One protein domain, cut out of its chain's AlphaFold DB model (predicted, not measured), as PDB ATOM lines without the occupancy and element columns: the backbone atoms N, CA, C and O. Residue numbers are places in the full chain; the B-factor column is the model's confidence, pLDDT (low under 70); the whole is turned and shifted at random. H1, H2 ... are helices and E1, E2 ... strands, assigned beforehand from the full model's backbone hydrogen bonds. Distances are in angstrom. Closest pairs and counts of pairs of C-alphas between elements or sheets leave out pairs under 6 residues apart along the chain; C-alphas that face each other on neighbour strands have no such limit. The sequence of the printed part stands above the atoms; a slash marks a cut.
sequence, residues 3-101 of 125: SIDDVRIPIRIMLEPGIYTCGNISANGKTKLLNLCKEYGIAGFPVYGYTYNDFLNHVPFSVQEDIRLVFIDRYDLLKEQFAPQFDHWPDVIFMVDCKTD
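AT A GLANCE: This is residues 3 to 101 of the 125 residues of an uncharacterized protein of Lachnospiraceae bacterium (UniProt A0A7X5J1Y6). A small, twisted sheet of four parallel strands, E2, E5, E4 and E3, makes the core, with one long helix, H1, lying over one face on the E4 and E3 half. The short helices H2 and H3 sit off the sheet in the stretches that lead from one strand to the next, and E1 with the first printed residues makes a separate small antiparallel pairing. The printed part has 99 residues, with five named strands and three named helices in the order E1 E2 H1 E3 H2 E4 H3 E5. The class is mixed, helices and strands, with under half of the residues in named elements. The whole is compact, with a radius of gyration of the C-alphas of 12.8 A, and rounded, spanning 35 by 31 by 28 A.

IN THESE COORDINATES: In the sheet, E2 is residues 18 to 22, 13.0 A long, E5 is 93 to 96, 9.8 A, E4 is 69 to 72, 10.0 A, and E3 is 47 to 50, 10.3 A. H1, residues 30 to 42, is 18.5 A long, from C-alpha 30 at (12.659, -65.060, 29.218) to C-alpha 42 at (28.106, -61.918, 19.569). H2 is residues 52 to 56, 6.3 A, and H3 is 79 to 82, 5.4 A. E1, residues 11 to 14, 9.8 A, begins at C-alpha 11 (23.063, -60.503, 34.026).

HOW THE PARTS SIT: The sheet runs E2 E5 E4 E3, with E2 and E3 as edge strands. E2 and E5 are parallel at 31 degrees, with N 20 and O 94 2.7 A apart, within hydrogen-bond range. E5 and E4 stand at 15 degrees, with N 95 and O 70 at 2.8 A, and E4 and E3 at 9 degrees, with N 50 and O 71 at 2.8 A. H1 is on the sheet at a height of 7.3 A, over E4 and E3, in two layers, a helix on one face of a sheet. On the local plane it stands at 57 degrees to E3, slantwise to the strands but only just. The closest C-alphas of H1 and E3, those of Lys 38 and Gly 49, are 4.8 A apart. E2, H1, E3 form a split strand-helix-strand unit, two parallel strands with E5 and E4 between them, with a right-handed crossover. E3, H2, E4 and E4, H3, E5 are strand-helix-strand units, joining parallel neighbours; the crossover of E4, H3, E5 is right-handed. H2 and H3 are not on the sheet and are apart from each other. E1 pairs with no named strand; its residues 11 to 12 pair antiparallel with residues 3 to 4. Every O i to N i+4 pair is within hydrogen-bond range in H1 and H2, and H3 is too short for one.

THE WHOLE: The C-alphas of Asp 6 and Asp 101, the two farthest apart, are 36.0 A apart. The printed part has no cut. The link from H2 to E4, residues 57 to 68, is long. Mean pLDDT of the printed part is 87.5; residues 23 to 27, 84 and 101 are under 70.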
ATOM      1  N   SER A   3      28.359 -64.037  36.361       93.94
ATOM      2  CA  SER A   3      27.832 -62.698  36.055       93.94
ATOM      3  C   SER A   3      28.466 -62.060  34.822       93.94
ATOM      4  O   SER A   3      29.600 -62.359  34.451       93.94
ATOM      5  N   ILE A   4      27.704 -61.159  34.205       94.81
ATOM      6  CA  ILE A   4      28.152 -60.225  33.174       94.81
ATOM      7  C   ILE A   4      27.768 -58.833  33.664       94.81
ATOM      8  O   ILE A   4      26.579 -58.517  33.709       94.81
ATOM      9  N   ASP A   5      28.751 -58.019  34.047       92.69
ATOM     10  CA  ASP A   5      28.512 -56.702  34.653       92.69
ATOM     11  C   ASP A   5      28.890 -55.529  33.715       92.69
ATOM     12  O   ASP A   5      28.225 -54.495  33.745       92.69
ATOM     13  N   ASP A   6      29.864 -55.697  32.810       91.12
ATOM     14  CA  ASP A   6      30.356 -54.646  31.891       91.12
ATOM     15  C   ASP A   6      29.527 -54.527  30.594       91.12
ATOM     16  O   ASP A   6      30.044 -54.529  29.475       91.12
ATOM     17  N   VAL A   7      28.204 -54.447  30.735       92.81
ATOM     18  CA  VAL A   7      27.239 -54.395  29.624       92.81
ATOM     19  C   VAL A   7      26.081 -53.455  29.943       92.81
ATOM     20  O   VAL A   7      25.887 -53.032  31.079       92.81
ATOM     21  N   ARG A   8      25.258 -53.139  28.935       91.19
ATOM     22  CA  ARG A   8      24.104 -52.239  29.099       91.19
ATOM     23  C   ARG A   8      23.125 -52.715  30.180       91.19
ATOM     24  O   ARG A   8      22.573 -51.889  30.898       91.19
ATOM     25  N   ILE A   9      22.849 -54.017  30.223       94.69
ATOM     26  CA  ILE A   9      21.977 -54.649  31.220       94.69
ATOM     27  C   ILE A   9      22.734 -55.839  31.813       94.69
ATOM     28  O   ILE A   9      22.813 -56.876  31.146       94.69
ATOM     29  N   PRO A  10      23.300 -55.697  33.021       96.19
ATOM     30  CA  PRO A  10      23.945 -56.783  33.737       96.19
ATOM     31  C   PRO A  10      23.068 -58.026  33.898       96.19
ATOM     32  O   PRO A  10      21.858 -57.931  34.137       96.19
ATOM     33  N   ILE A  11      23.697 -59.197  33.813       95.50
ATOM     34  CA  ILE A  11      23.063 -60.503  34.026       95.50
ATOM     35  C   ILE A  11      23.787 -61.208  35.169       95.50
ATOM     36  O   ILE A  11      25.007 -61.350  35.139       95.50
ATOM     37  N   ARG A  12      23.037 -61.683  36.166       95.50
ATOM     38  CA  ARG A  12      23.552 -62.471  37.292       95.50
ATOM     39  C   ARG A  12      22.853 -63.817  37.353       95.50
ATOM     40  O   ARG A  12      21.649 -63.887  37.580       95.50
ATOM     41  N   ILE A  13      23.617 -64.881  37.166       95.25
ATOM     42  CA  ILE A  13      23.148 -66.262  37.220       95.25
ATOM     43  C   ILE A  13      23.639 -66.888  38.527       95.25
ATOM     44  O   ILE A  13      24.813 -67.232  38.693       95.25
ATOM     45  N   MET A  14      22.718 -67.028  39.475       94.69
ATOM     46  CA  MET A  14      22.927 -67.641  40.787       94.69
ATOM     47  C   MET A  14      22.629 -69.143  40.727       94.69
ATOM     48  O   MET A  14      21.943 -69.675  41.590       94.69
ATOM     49  N   LEU A  15      23.107 -69.802  39.671       93.19
ATOM     50  CA  LEU A  15      22.940 -71.230  39.430       93.19
ATOM     51  C   LEU A  15      24.317 -71.897  39.372       93.19
ATOM     52  O   LEU A  15      25.320 -71.254  39.026       93.19
ATOM     53  N   GLU A  16      24.343 -73.181  39.699       94.31
ATOM     54  CA  GLU A  16      25.473 -74.067  39.424       94.31
ATOM     55  C   GLU A  16      25.283 -74.748  38.056       94.31
ATOM     56  O   GLU A  16      24.159 -74.743  37.544       94.31
ATOM     57  N   PRO A  17      26.339 -75.299  37.431       93.38
ATOM     58  CA  PRO A  17      26.209 -76.050  36.183       93.38
ATOM     59  C   PRO A  17      25.124 -77.131  36.249       93.38
ATOM     60  O   PRO A  17      24.936 -77.771  37.283       93.38
ATOM     61  N   GLY A  18      24.384 -77.305  35.154       91.81
ATOM     62  CA  GLY A  18      23.221 -78.191  35.102       91.81
ATOM     63  C   GLY A  18      22.098 -77.663  34.214       91.81
ATOM     64  O   GLY A  18      22.233 -76.626  33.559       91.81
ATOM     65  N   ILE A  19      20.979 -78.389  34.189       90.75
ATOM     66  CA  ILE A  19      19.824 -78.088  33.337       90.75
ATOM     67  C   ILE A  19      18.699 -77.485  34.178       90.75
ATOM     68  O   ILE A  19      18.268 -78.059  35.176       90.75
ATOM     69  N   TYR A  20      18.184 -76.342  33.736       90.94
ATOM     70  CA  TYR A  20      17.148 -75.592  34.420       90.94
ATOM     71  C   TYR A  20      15.993 -75.261  33.489       90.94
ATOM     72  O   TYR A  20      16.172 -74.655  32.431       90.94
ATOM     73  N   THR A  21      14.784 -75.596  33.911       89.56
ATOM     74  CA  THR A  21      13.560 -75.221  33.212       89.56
ATOM     75  C   THR A  21      13.091 -73.861  33.712       89.56
ATOM     76  O   THR A  21      12.983 -73.599  34.910       89.56
ATOM     77  N   CYS A  22      12.835 -72.946  32.784       84.19
ATOM     78  CA  CYS A  22      12.165 -71.694  33.099       84.19
ATOM     79  C   CYS A  22      10.667 -71.997  33.177       84.19
ATOM     80  O   CYS A  22      10.038 -72.132  32.127       84.19
ATOM     81  N   GLY A  23      10.100 -72.106  34.383       68.38
ATOM     82  CA  GLY A  23       8.718 -72.548  34.623       68.38
ATOM     83  C   GLY A  23       7.637 -71.891  33.750       68.38
ATOM     84  O   GLY A  23       7.836 -70.828  33.160       68.38
ATOM     85  N   ASN A  24       6.441 -72.483  33.685       63.41
ATOM     86  CA  ASN A  24       5.349 -72.115  32.757       63.41
ATOM     87  C   ASN A  24       4.755 -70.696  32.914       63.41
ATOM     88  O   ASN A  24       3.803 -70.339  32.217       63.41
ATOM     89  N   ILE A  25       5.293 -69.865  33.804       60.34
ATOM     90  CA  ILE A  25       4.841 -68.488  33.977       60.34
ATOM     91  C   ILE A  25       5.237 -67.674  32.736       60.34
ATOM     92  O   ILE A  25       6.411 -67.403  32.457       60.34
ATOM     93  N   SER A  26       4.225 -67.289  31.962       56.81
ATOM     94  CA  SER A  26       4.368 -66.384  30.827       56.81
ATOM     95  C   SER A  26       4.796 -64.987  31.293       56.81
ATOM     96  O   SER A  26       4.280 -64.498  32.291       56.81
ATOM     97  N   ALA A  27       5.650 -64.318  30.509       60.56
ATOM     98  CA  ALA A  27       6.058 -62.911  30.668       60.56
ATOM     99  C   ALA A  27       7.099 -62.562  31.763       60.56
ATOM    100  O   ALA A  27       7.284 -61.387  32.060       60.56
ATOM    101  N   ASN A  28       7.896 -63.519  32.255       71.00
ATOM    102  CA  ASN A  28       8.962 -63.263  33.252       71.00
ATOM    103  C   ASN A  28      10.304 -62.783  32.666       71.00
ATOM    104  O   ASN A  28      11.360 -62.967  33.262       71.00
ATOM    105  N   GLY A  29      10.310 -62.224  31.456       82.38
ATOM    106  CA  GLY A  29      11.555 -61.734  30.862       82.38
ATOM    107  C   GLY A  29      12.431 -62.755  30.146       82.38
ATOM    108  O   GLY A  29      13.503 -62.379  29.682       82.38
ATOM    109  N   LYS A  30      11.965 -63.998  29.973       88.19
ATOM    110  CA  LYS A  30      12.659 -65.060  29.218       88.19
ATOM    111  C   LYS A  30      13.145 -64.582  27.850       88.19
ATOM    112  O   LYS A  30      14.332 -64.627  27.560       88.19
ATOM    113  N   THR A  31      12.238 -64.013  27.051       89.19
ATOM    114  CA  THR A  31      12.554 -63.473  25.719       89.19
ATOM    115  C   THR A  31      13.600 -62.360  25.778       89.19
ATOM    116  O   THR A  31      14.445 -62.256  24.894       89.19
ATOM    117  N   LYS A  32      13.574 -61.520  26.821       91.56
ATOM    118  CA  LYS A  32      14.561 -60.450  26.988       91.56
ATOM    119  C   LYS A  32      15.933 -61.025  27.330       91.56
ATOM    120  O   LYS A  32      16.897 -60.634  26.684       91.56
ATOM    121  N   LEU A  33      16.005 -61.951  28.286       93.06
ATOM    122  CA  LEU A  33      17.242 -62.635  28.662       93.06
ATOM    123  C   LEU A  33      17.840 -63.395  27.470       93.06
ATOM    124  O   LEU A  33      19.010 -63.215  27.171       93.06
ATOM    125  N   LEU A  34      17.025 -64.149  26.732       94.06
ATOM    126  CA  LEU A  34      17.424 -64.856  25.513       94.06
ATOM    127  C   LEU A  34      18.045 -63.914  24.470       94.06
ATOM    128  O   LEU A  34      19.121 -64.191  23.944       94.06
ATOM    129  N   ASN A  35      17.398 -62.777  24.197       93.75
ATOM    130  CA  ASN A  35      17.925 -61.784  23.262       93.75
ATOM    131  C   ASN A  35      19.247 -61.177  23.751       93.75
ATOM    132  O   ASN A  35      20.144 -60.974  22.936       93.75
ATOM    133  N   LEU A  36      19.389 -60.929  25.057       95.19
ATOM    134  CA  LEU A  36      20.655 -60.471  25.633       95.19
ATOM    135  C   LEU A  36      21.744 -61.547  25.537       95.19
ATOM    136  O   LEU A  36      22.867 -61.212  25.199       95.19
ATOM    137  N   CYS A  37      21.431 -62.833  25.738       95.25
ATOM    138  CA  CYS A  37      22.394 -63.918  25.513       95.25
ATOM    139  C   CYS A  37      22.877 -63.954  24.056       95.25
ATOM    140  O   CYS A  37      24.062 -64.152  23.812       95.25
ATOM    141  N   LYS A  38      21.990 -63.722  23.078       94.62
ATOM    142  CA  LYS A  38      22.391 -63.621  21.663       94.62
ATOM    143  C   LYS A  38      23.280 -62.402  21.413       94.62
ATOM    144  O   LYS A  38      24.328 -62.529  20.788       94.62
ATOM    145  N   GLU A  39      22.876 -61.234  21.907       95.25
ATOM    146  CA  GLU A  39      23.620 -59.977  21.755       95.25
ATOM    147  C   GLU A  39      25.009 -60.056  22.402       95.25
ATOM    148  O   GLU A  39      26.016 -59.742  21.771       95.25
ATOM    149  N   TYR A  40      25.078 -60.519  23.648       95.31
ATOM    150  CA  TYR A  40      26.318 -60.594  24.415       95.31
ATOM    151  C   TYR A  40      27.221 -61.731  23.937       95.31
ATOM    152  O   TYR A  40      28.436 -61.556  23.915       95.31
ATOM    153  N   GLY A  41      26.659 -62.848  23.468       93.81
ATOM    154  CA  GLY A  41      27.434 -63.901  22.812       93.81
ATOM    155  C   GLY A  41      28.149 -63.400  21.553       93.81
ATOM    156  O   GLY A  41      29.330 -63.670  21.361       93.81
ATOM    157  N   ILE A  42      27.477 -62.583  20.728       92.19
ATOM    158  CA  ILE A  42      28.106 -61.918  19.569       92.19
ATOM    159  C   ILE A  42      29.226 -60.966  20.017       92.19
ATOM    160  O   ILE A  42      30.243 -60.847  19.334       92.19
ATOM    161  N   ALA A  43      29.059 -60.304  21.164       93.00
ATOM    162  CA  ALA A  43      30.069 -59.428  21.753       93.00
ATOM    163  C   ALA A  43      31.233 -60.178  22.438       93.00
ATOM    164  O   ALA A  43      32.151 -59.527  22.936       93.00
ATOM    165  N   GLY A  44      31.223 -61.516  22.446       92.44
ATOM    166  CA  GLY A  44      32.303 -62.347  22.985       92.44
ATOM    167  C   GLY A  44      32.159 -62.720  24.461       92.44
ATOM    168  O   GLY A  44      33.107 -63.230  25.048       92.44
ATOM    169  N   PHE A  45      31.002 -62.474  25.081       95.00
ATOM    170  CA  PHE A  45      30.723 -63.011  26.413       95.00
ATOM    171  C   PHE A  45      30.382 -64.506  26.325       95.00
ATOM    172  O   PHE A  45      29.800 -64.931  25.325       95.00
ATOM    173  N   PRO A  46      30.657 -65.304  27.373       94.56
ATOM    174  CA  PRO A  46      30.498 -66.759  27.347       94.56
ATOM    175  C   PRO A  46      29.032 -67.179  27.549       94.56
ATOM    176  O   PRO A  46      28.690 -67.967  28.436       94.56
ATOM    177  N   VAL A  47      28.138 -66.621  26.735       95.19
ATOM    178  CA  VAL A  47      26.698 -66.869  26.756       95.19
ATOM    179  C   VAL A  47      26.171 -67.100  25.352       95.19
ATOM    180  O   VAL A  47      26.678 -66.549  24.379       95.19
ATOM    181  N   TYR A  48      25.134 -67.923  25.243       95.06
ATOM    182  CA  TYR A  48      24.550 -68.276  23.960       95.06
ATOM    183  C   TYR A  48      23.037 -68.384  24.076       95.06
ATOM    184  O   TYR A  48      22.510 -68.926  25.045       95.06
ATOM    185  N   GLY A  49      22.330 -67.848  23.086       95.00
ATOM    186  CA  GLY A  49      20.883 -67.972  22.969       95.00
ATOM    187  C   GLY A  49      20.522 -68.683  21.674       95.00
ATOM    188  O   GLY A  49      20.990 -68.285  20.607       95.00
ATOM    189  N   TYR A  50      19.670 -69.699  21.757       94.06
ATOM    190  CA  TYR A  50      19.193 -70.450  20.602       94.06
ATOM    191  C   TYR A  50      17.678 -70.562  20.622       94.06
ATOM    192  O   TYR A  50      17.073 -70.827  21.658       94.06
ATOM    193  N   THR A  51      17.054 -70.354  19.471       92.81
ATOM    194  CA  THR A  51      15.597 -70.375  19.333       92.81
ATOM    195  C   THR A  51      15.162 -71.388  18.294       92.81
ATOM    196  O   THR A  51      15.908 -71.715  17.370       92.81
ATOM    197  N   TYR A  52      13.902 -71.813  18.361       90.75
ATOM    198  CA  TYR A  52      13.314 -72.620  17.291       90.75
ATOM    199  C   TYR A  52      13.374 -71.923  15.920       90.75
ATOM    200  O   TYR A  52      13.528 -72.569  14.888       90.75
ATOM    201  N   ASN A  53      13.316 -70.588  15.890       91.94
ATOM    202  CA  ASN A  53      13.472 -69.842  14.647       91.94
ATOM    203  C   ASN A  53      14.906 -69.921  14.096       91.94
ATOM    204  O   ASN A  53      15.082 -69.961  12.883       91.94
ATOM    205  N   ASP A  54      15.931 -69.969  14.951       93.44
ATOM    206  CA  ASP A  54      17.316 -70.181  14.508       93.44
ATOM    207  C   ASP A  54      17.456 -71.552  13.832       93.44
ATOM    208  O   ASP A  54      18.010 -71.646  12.737       93.44
ATOM    209  N   PHE A  55      16.844 -72.584  14.418       92.00
ATOM    210  CA  PHE A  55      16.765 -73.916  13.817       92.00
ATOM    211  C   PHE A  55      16.065 -73.910  12.450       92.00
ATOM    212  O   PHE A  55      16.619 -74.419  11.475       92.00
ATOM    213  N   LEU A  56      14.884 -73.285  12.342       92.81
ATOM    214  CA  LEU A  56      14.145 -73.176  11.074       92.81
ATOM    215  C   LEU A  56      14.926 -72.431   9.983       92.81
ATOM    216  O   LEU A  56      14.761 -72.724   8.803       92.81
ATOM    217  N   ASN A  57      15.777 -71.482  10.370       94.38
ATOM    218  CA  ASN A  57      16.640 -70.739   9.452       94.38
ATOM    219  C   ASN A  57      17.992 -71.427   9.205       94.38
ATOM    220  O   ASN A  57      18.889 -70.813   8.629       94.38
ATOM    221  N   HIS A  58      18.152 -72.686   9.629       91.19
ATOM    222  CA  HIS A  58      19.382 -73.468   9.489       91.19
ATOM    223  C   HIS A  58      20.620 -72.802  10.110       91.19
ATOM    224  O   HIS A  58      21.746 -73.028   9.664       91.19
ATOM    225  N   VAL A  59      20.430 -71.990  11.154       90.50
ATOM    226  CA  VAL A  59      21.544 -71.442  11.928       90.50
ATOM    227  C   VAL A  59      22.150 -72.588  12.742       90.50
ATOM    228  O   VAL A  59      21.442 -73.193  13.558       90.50
ATOM    229  N   PRO A  60      23.437 -72.919  12.542       87.00
ATOM    230  CA  PRO A  60      24.062 -74.011  13.267       87.00
ATOM    231  C   PRO A  60      24.130 -73.679  14.757       87.00
ATOM    232  O   PRO A  60      24.489 -72.566  15.145       87.00
ATOM    233  N   PHE A  61      23.812 -74.665  15.591       86.19
ATOM    234  CA  PHE A  61      24.114 -74.578  17.010       86.19
ATOM    235  C   PHE A  61      25.630 -74.712  17.183       86.19
ATOM    236  O   PHE A  61      26.201 -75.760  16.891       86.19
ATOM    237  N   SER A  62      26.281 -73.622  17.580       81.69
ATOM    238  CA  SER A  62      27.738 -73.530  17.671       81.69
ATOM    239  C   SER A  62      28.109 -72.784  18.939       81.69
ATOM    240  O   SER A  62      28.138 -71.553  18.964       81.69
ATOM    241  N   VAL A  63      28.390 -73.541  19.987       80.00
ATOM    242  CA  VAL A  63      28.851 -73.025  21.277       80.00
ATOM    243  C   VAL A  63      30.371 -73.026  21.318       80.00
ATOM    244  O   VAL A  63      31.014 -73.936  20.797       80.00
ATOM    245  N   GLN A  64      30.932 -71.971  21.902       80.25
ATOM    246  CA  GLN A  64      32.372 -71.833  22.115       80.25
ATOM    247  C   GLN A  64      32.822 -72.736  23.274       80.25
ATOM    248  O   GLN A  64      32.005 -73.118  24.112       80.25
ATOM    249  N   GLU A  65      34.109 -73.086  23.325       82.25
ATOM    250  CA  GLU A  65      34.653 -73.975  24.368       82.25
ATOM    251  C   GLU A  65      34.525 -73.389  25.782       82.25
ATOM    252  O   GLU A  65      34.380 -74.132  26.747       82.25
ATOM    253  N   ASP A  66      34.548 -72.064  25.915       89.25
ATOM    254  CA  ASP A  66      34.474 -71.340  27.184       89.25
ATOM    255  C   ASP A  66      33.046 -70.936  27.578       89.25
ATOM    256  O   ASP A  66      32.858 -70.158  28.519       89.25
ATOM    257  N   ILE A  67      32.029 -71.456  26.879       93.12
ATOM    258  CA  ILE A  67      30.630 -71.144  27.157       93.12
ATOM    259  C   ILE A  67      30.270 -71.467  28.614       93.12
ATOM    260  O   ILE A  67      30.652 -72.496  29.161       93.12
ATOM    261  N   ARG A  68      29.512 -70.578  29.263       94.62
ATOM    262  CA  ARG A  68      29.065 -70.743  30.658       94.62
ATOM    263  C   ARG A  68      27.553 -70.824  30.795       94.62
ATOM    264  O   ARG A  68      27.068 -71.490  31.705       94.62
ATOM    265  N   LEU A  69      26.815 -70.165  29.903       94.62
ATOM    266  CA  LEU A  69      25.353 -70.154  29.899       94.62
ATOM    267  C   LEU A  69      24.813 -70.375  28.487       94.62
ATOM    268  O   LEU A  69      25.143 -69.632  27.565       94.62
ATOM    269  N   VAL A  70      23.898 -71.324  28.345       94.38
ATOM    270  CA  VAL A  70      23.134 -71.539  27.116       94.38
ATOM    271  C   VAL A  70      21.655 -71.418  27.441       94.38
ATOM    272  O   VAL A  70      21.158 -72.101  28.329       94.38
ATOM    273  N   PHE A  71      20.936 -70.568  26.709       94.06
ATOM    274  CA  PHE A  71      19.485 -70.462  26.801       94.06
ATOM    275  C   PHE A  71      18.836 -70.970  25.510       94.06
ATOM    276  O   PHE A  71      19.040 -70.396  24.442       94.06
ATOM    277  N   ILE A  72      18.043 -72.037  25.618       92.19
ATOM    278  CA  ILE A  72      17.271 -72.637  24.530       92.19
ATOM    279  C   ILE A  72      15.785 -72.287  24.692       92.19
ATOM    280  O   ILE A  72      15.137 -72.698  25.656       92.19
ATOM    281  N   ASP A  73      15.227 -71.547  23.738       90.88
ATOM    282  CA  ASP A  73      13.789 -71.278  23.648       90.88
ATOM    283  C   ASP A  73      13.064 -72.403  22.900       90.88
ATOM    284  O   ASP A  73      13.535 -72.863  21.856       90.88
ATOM    285  N   ARG A  74      11.895 -72.814  23.410       88.38
ATOM    286  CA  ARG A  74      11.087 -73.922  22.873       88.38
ATOM    287  C   ARG A  74      11.872 -75.227  22.745       88.38
ATOM    288  O   ARG A  74      11.823 -75.893  21.709       88.38
ATOM    289  N   TYR A  75      12.554 -75.622  23.819       88.38
ATOM    290  CA  TYR A  75      13.253 -76.907  23.897       88.38
ATOM    291  C   TYR A  75      12.330 -78.091  23.565       88.38
ATOM    292  O   TYR A  75      12.766 -79.042  22.922       88.38
ATOM    293  N   ASP A  76      11.034 -77.994  23.887       86.31
ATOM    294  CA  ASP A  76      10.013 -78.981  23.509       86.31
ATOM    295  C   ASP A  76       9.965 -79.282  21.995       86.31
ATOM    296  O   ASP A  76       9.584 -80.382  21.605       86.31
ATOM    297  N   LEU A  77      10.393 -78.345  21.140       88.19
ATOM    298  CA  LEU A  77      10.481 -78.520  19.684       88.19
ATOM    299  C   LEU A  77      11.885 -78.884  19.181       88.19
ATOM    300  O   LEU A  77      12.052 -79.164  17.996       88.19
ATOM    301  N   LEU A  78      12.891 -78.834  20.053       87.38
ATOM    302  CA  LEU A  78      14.309 -78.996  19.716       87.38
ATOM    303  C   LEU A  78      14.953 -80.205  20.415       87.38
ATOM    304  O   LEU A  78      16.146 -80.455  20.259       87.38
ATOM    305  N   LYS A  79      14.172 -80.970  21.180       81.56
ATOM    306  CA  LYS A  79      14.634 -82.058  22.049       81.56
ATOM    307  C   LYS A  79      15.590 -83.037  21.366       81.56
ATOM    308  O   LYS A  79      16.638 -83.338  21.926       81.56
ATOM    309  N   GLU A  80      15.276 -83.491  20.154       79.38
ATOM    310  CA  GLU A  80      16.110 -84.458  19.418       79.38
ATOM    311  C   GLU A  80      17.502 -83.914  19.068       79.38
ATOM    312  O   GLU A  80      18.469 -84.671  19.023       79.38
ATOM    313  N   GLN A  81      17.627 -82.602  18.862       78.81
ATOM    314  CA  GLN A  81      18.899 -81.960  18.539       78.81
ATOM    315  C   GLN A  81      19.795 -81.807  19.776       78.81
ATOM    316  O   GLN A  81      21.016 -81.911  19.664       78.81
ATOM    317  N   PHE A  82      19.193 -81.551  20.940       77.25
ATOM    318  CA  PHE A  82      19.908 -81.128  22.148       77.25
ATOM    319  C   PHE A  82      20.047 -82.193  23.227       77.25
ATOM    320  O   PHE A  82      21.013 -82.138  23.982       77.25
ATOM    321  N   ALA A  83      19.136 -83.167  23.309       72.12
ATOM    322  CA  ALA A  83      19.219 -84.240  24.300       72.12
ATOM    323  C   ALA A  83      20.594 -84.951  24.336       72.12
ATOM    324  O   ALA A  83      21.074 -85.204  25.436       72.12
ATOM    325  N   PRO A  84      21.293 -85.198  23.206       63.84
ATOM    326  CA  PRO A  84      22.622 -85.822  23.229       63.84
ATOM    327  C   PRO A  84      23.765 -84.899  23.682       63.84
ATOM    328  O   PRO A  84      24.897 -85.355  23.841       63.84
ATOM    329  N   GLN A  85      23.527 -83.590  23.794       70.50
ATOM    330  CA  GLN A  85      24.602 -82.601  23.918       70.50
ATOM    331  C   GLN A  85      24.885 -82.175  25.360       70.50
ATOM    332  O   GLN A  85      25.991 -81.727  25.640       70.50
ATOM    333  N   PHE A  86      23.935 -82.339  26.284       76.00
ATOM    334  CA  PHE A  86      24.120 -81.899  27.671       76.00
ATOM    335  C   PHE A  86      25.297 -82.599  28.367       76.00
ATOM    336  O   PHE A  86      26.079 -81.938  29.046       76.00
ATOM    337  N   ASP A  87      25.503 -83.891  28.100       78.00
ATOM    338  CA  ASP A  87      26.609 -84.672  28.676       78.00
ATOM    339  C   ASP A  87      28.000 -84.194  28.220       78.00
ATOM    340  O   ASP A  87      29.004 -84.466  28.876       78.00
ATOM    341  N   HIS A  88      28.079 -83.468  27.099       81.81
ATOM    342  CA  HIS A  88      29.340 -82.945  26.566       81.81
ATOM    343  C   HIS A  88      29.784 -81.647  27.259       81.81
ATOM    344  O   HIS A  88      30.917 -81.208  27.063       81.81
ATOM    345  N   TRP A  89      28.915 -81.041  28.075       86.25
ATOM    346  CA  TRP A  89      29.127 -79.731  28.689       86.25
ATOM    347  C   TRP A  89      28.769 -79.724  30.184       86.25
ATOM    348  O   TRP A  89      27.858 -79.006  30.602       86.25
ATOM    349  N   PRO A  90      29.503 -80.485  31.017       85.81
ATOM    350  CA  PRO A  90      29.184 -80.638  32.438       85.81
ATOM    351  C   PRO A  90      29.320 -79.337  33.246       85.81
ATOM    352  O   PRO A  90      28.672 -79.192  34.278       85.81
ATOM    353  N   ASP A  91      30.126 -78.382  32.773       90.75
ATOM    354  CA  ASP A  91      30.401 -77.109  33.456       90.75
ATOM    355  C   ASP A  91      29.505 -75.944  32.983       90.75
ATOM    356  O   ASP A  91      29.723 -74.781  33.348       90.75
ATOM    357  N   VAL A  92      28.486 -76.241  32.168       92.94
ATOM    358  CA  VAL A  92      27.599 -75.251  31.546       92.94
ATOM    359  C   VAL A  92      26.242 -75.212  32.238       92.94
ATOM    360  O   VAL A  92      25.680 -76.224  32.656       92.94
ATOM    361  N   ILE A  93      25.691 -74.007  32.342       94.12
ATOM    362  CA  ILE A  93      24.327 -73.774  32.804       94.12
ATOM    363  C   ILE A  93      23.416 -73.769  31.577       94.12
ATOM    364  O   ILE A  93      23.501 -72.872  30.736       94.12
ATOM    365  N   PHE A  94      22.528 -74.752  31.475       92.31
ATOM    366  CA  PHE A  94      21.505 -74.812  30.438       92.31
ATOM    367  C   PHE A  94      20.185 -74.308  30.991       92.31
ATOM    368  O   PHE A  94      19.588 -74.932  31.858       92.31
ATOM    369  N   MET A  95      19.702 -73.190  30.466       92.00
ATOM    370  CA  MET A  95      18.341 -72.727  30.695       92.00
ATOM    371  C   MET A  95      17.477 -73.131  29.507       92.00
ATOM    372  O   MET A  95      17.840 -72.884  28.356       92.00
ATOM    373  N   VAL A  96      16.320 -73.729  29.766       90.44
ATOM    374  CA  VAL A  96      15.393 -74.157  28.717       90.44
ATOM    375  C   VAL A  96      13.992 -73.609  28.968       90.44
ATOM    376  O   VAL A  96      13.481 -73.653  30.088       90.44
ATOM    377  N   ASP A  97      13.358 -73.078  27.924       88.19
ATOM    378  CA  ASP A  97      11.922 -72.786  27.923       88.19
ATOM    379  C   ASP A  97      11.182 -73.924  27.216       88.19
ATOM    380  O   ASP A  97      11.492 -74.257  26.072       88.19
ATOM    381  N   CYS A  98      10.187 -74.506  27.882       82.31
ATOM    382  CA  CYS A  98       9.291 -75.507  27.307       82.31
ATOM    383  C   CYS A  98       7.844 -75.068  27.494       82.31
ATOM    384  O   CYS A  98       7.504 -74.506  28.533       82.31
ATOM    385  N   LYS A  99       6.967 -75.408  26.543       78.25
ATOM    386  CA  LYS A  99       5.518 -75.168  26.696       78.25
ATOM    387  C   LYS A  99       4.676 -76.400  27.008       78.25
ATOM    388  O   LYS A  99       3.616 -76.259  27.610       78.25
ATOM    389  N   THR A 100       5.096 -77.579  26.563       70.31
ATOM    390  CA  THR A 100       4.218 -78.765  26.543       70.31
ATOM    391  C   THR A 100       4.850 -80.028  27.107       70.31
ATOM    392  O   THR A 100       4.149 -80.775  27.777       70.31
ATOM    393  N   ASP A 101       6.143 -80.269  26.879       64.94
ATOM    394  CA  ASP A 101       6.820 -81.474  27.370       64.94
ATOM    395  C   ASP A 101       8.262 -81.164  27.785       64.94
ATOM    396  O   ASP A 101       9.192 -81.210  26.984       64.94
TER     397      ASP A 101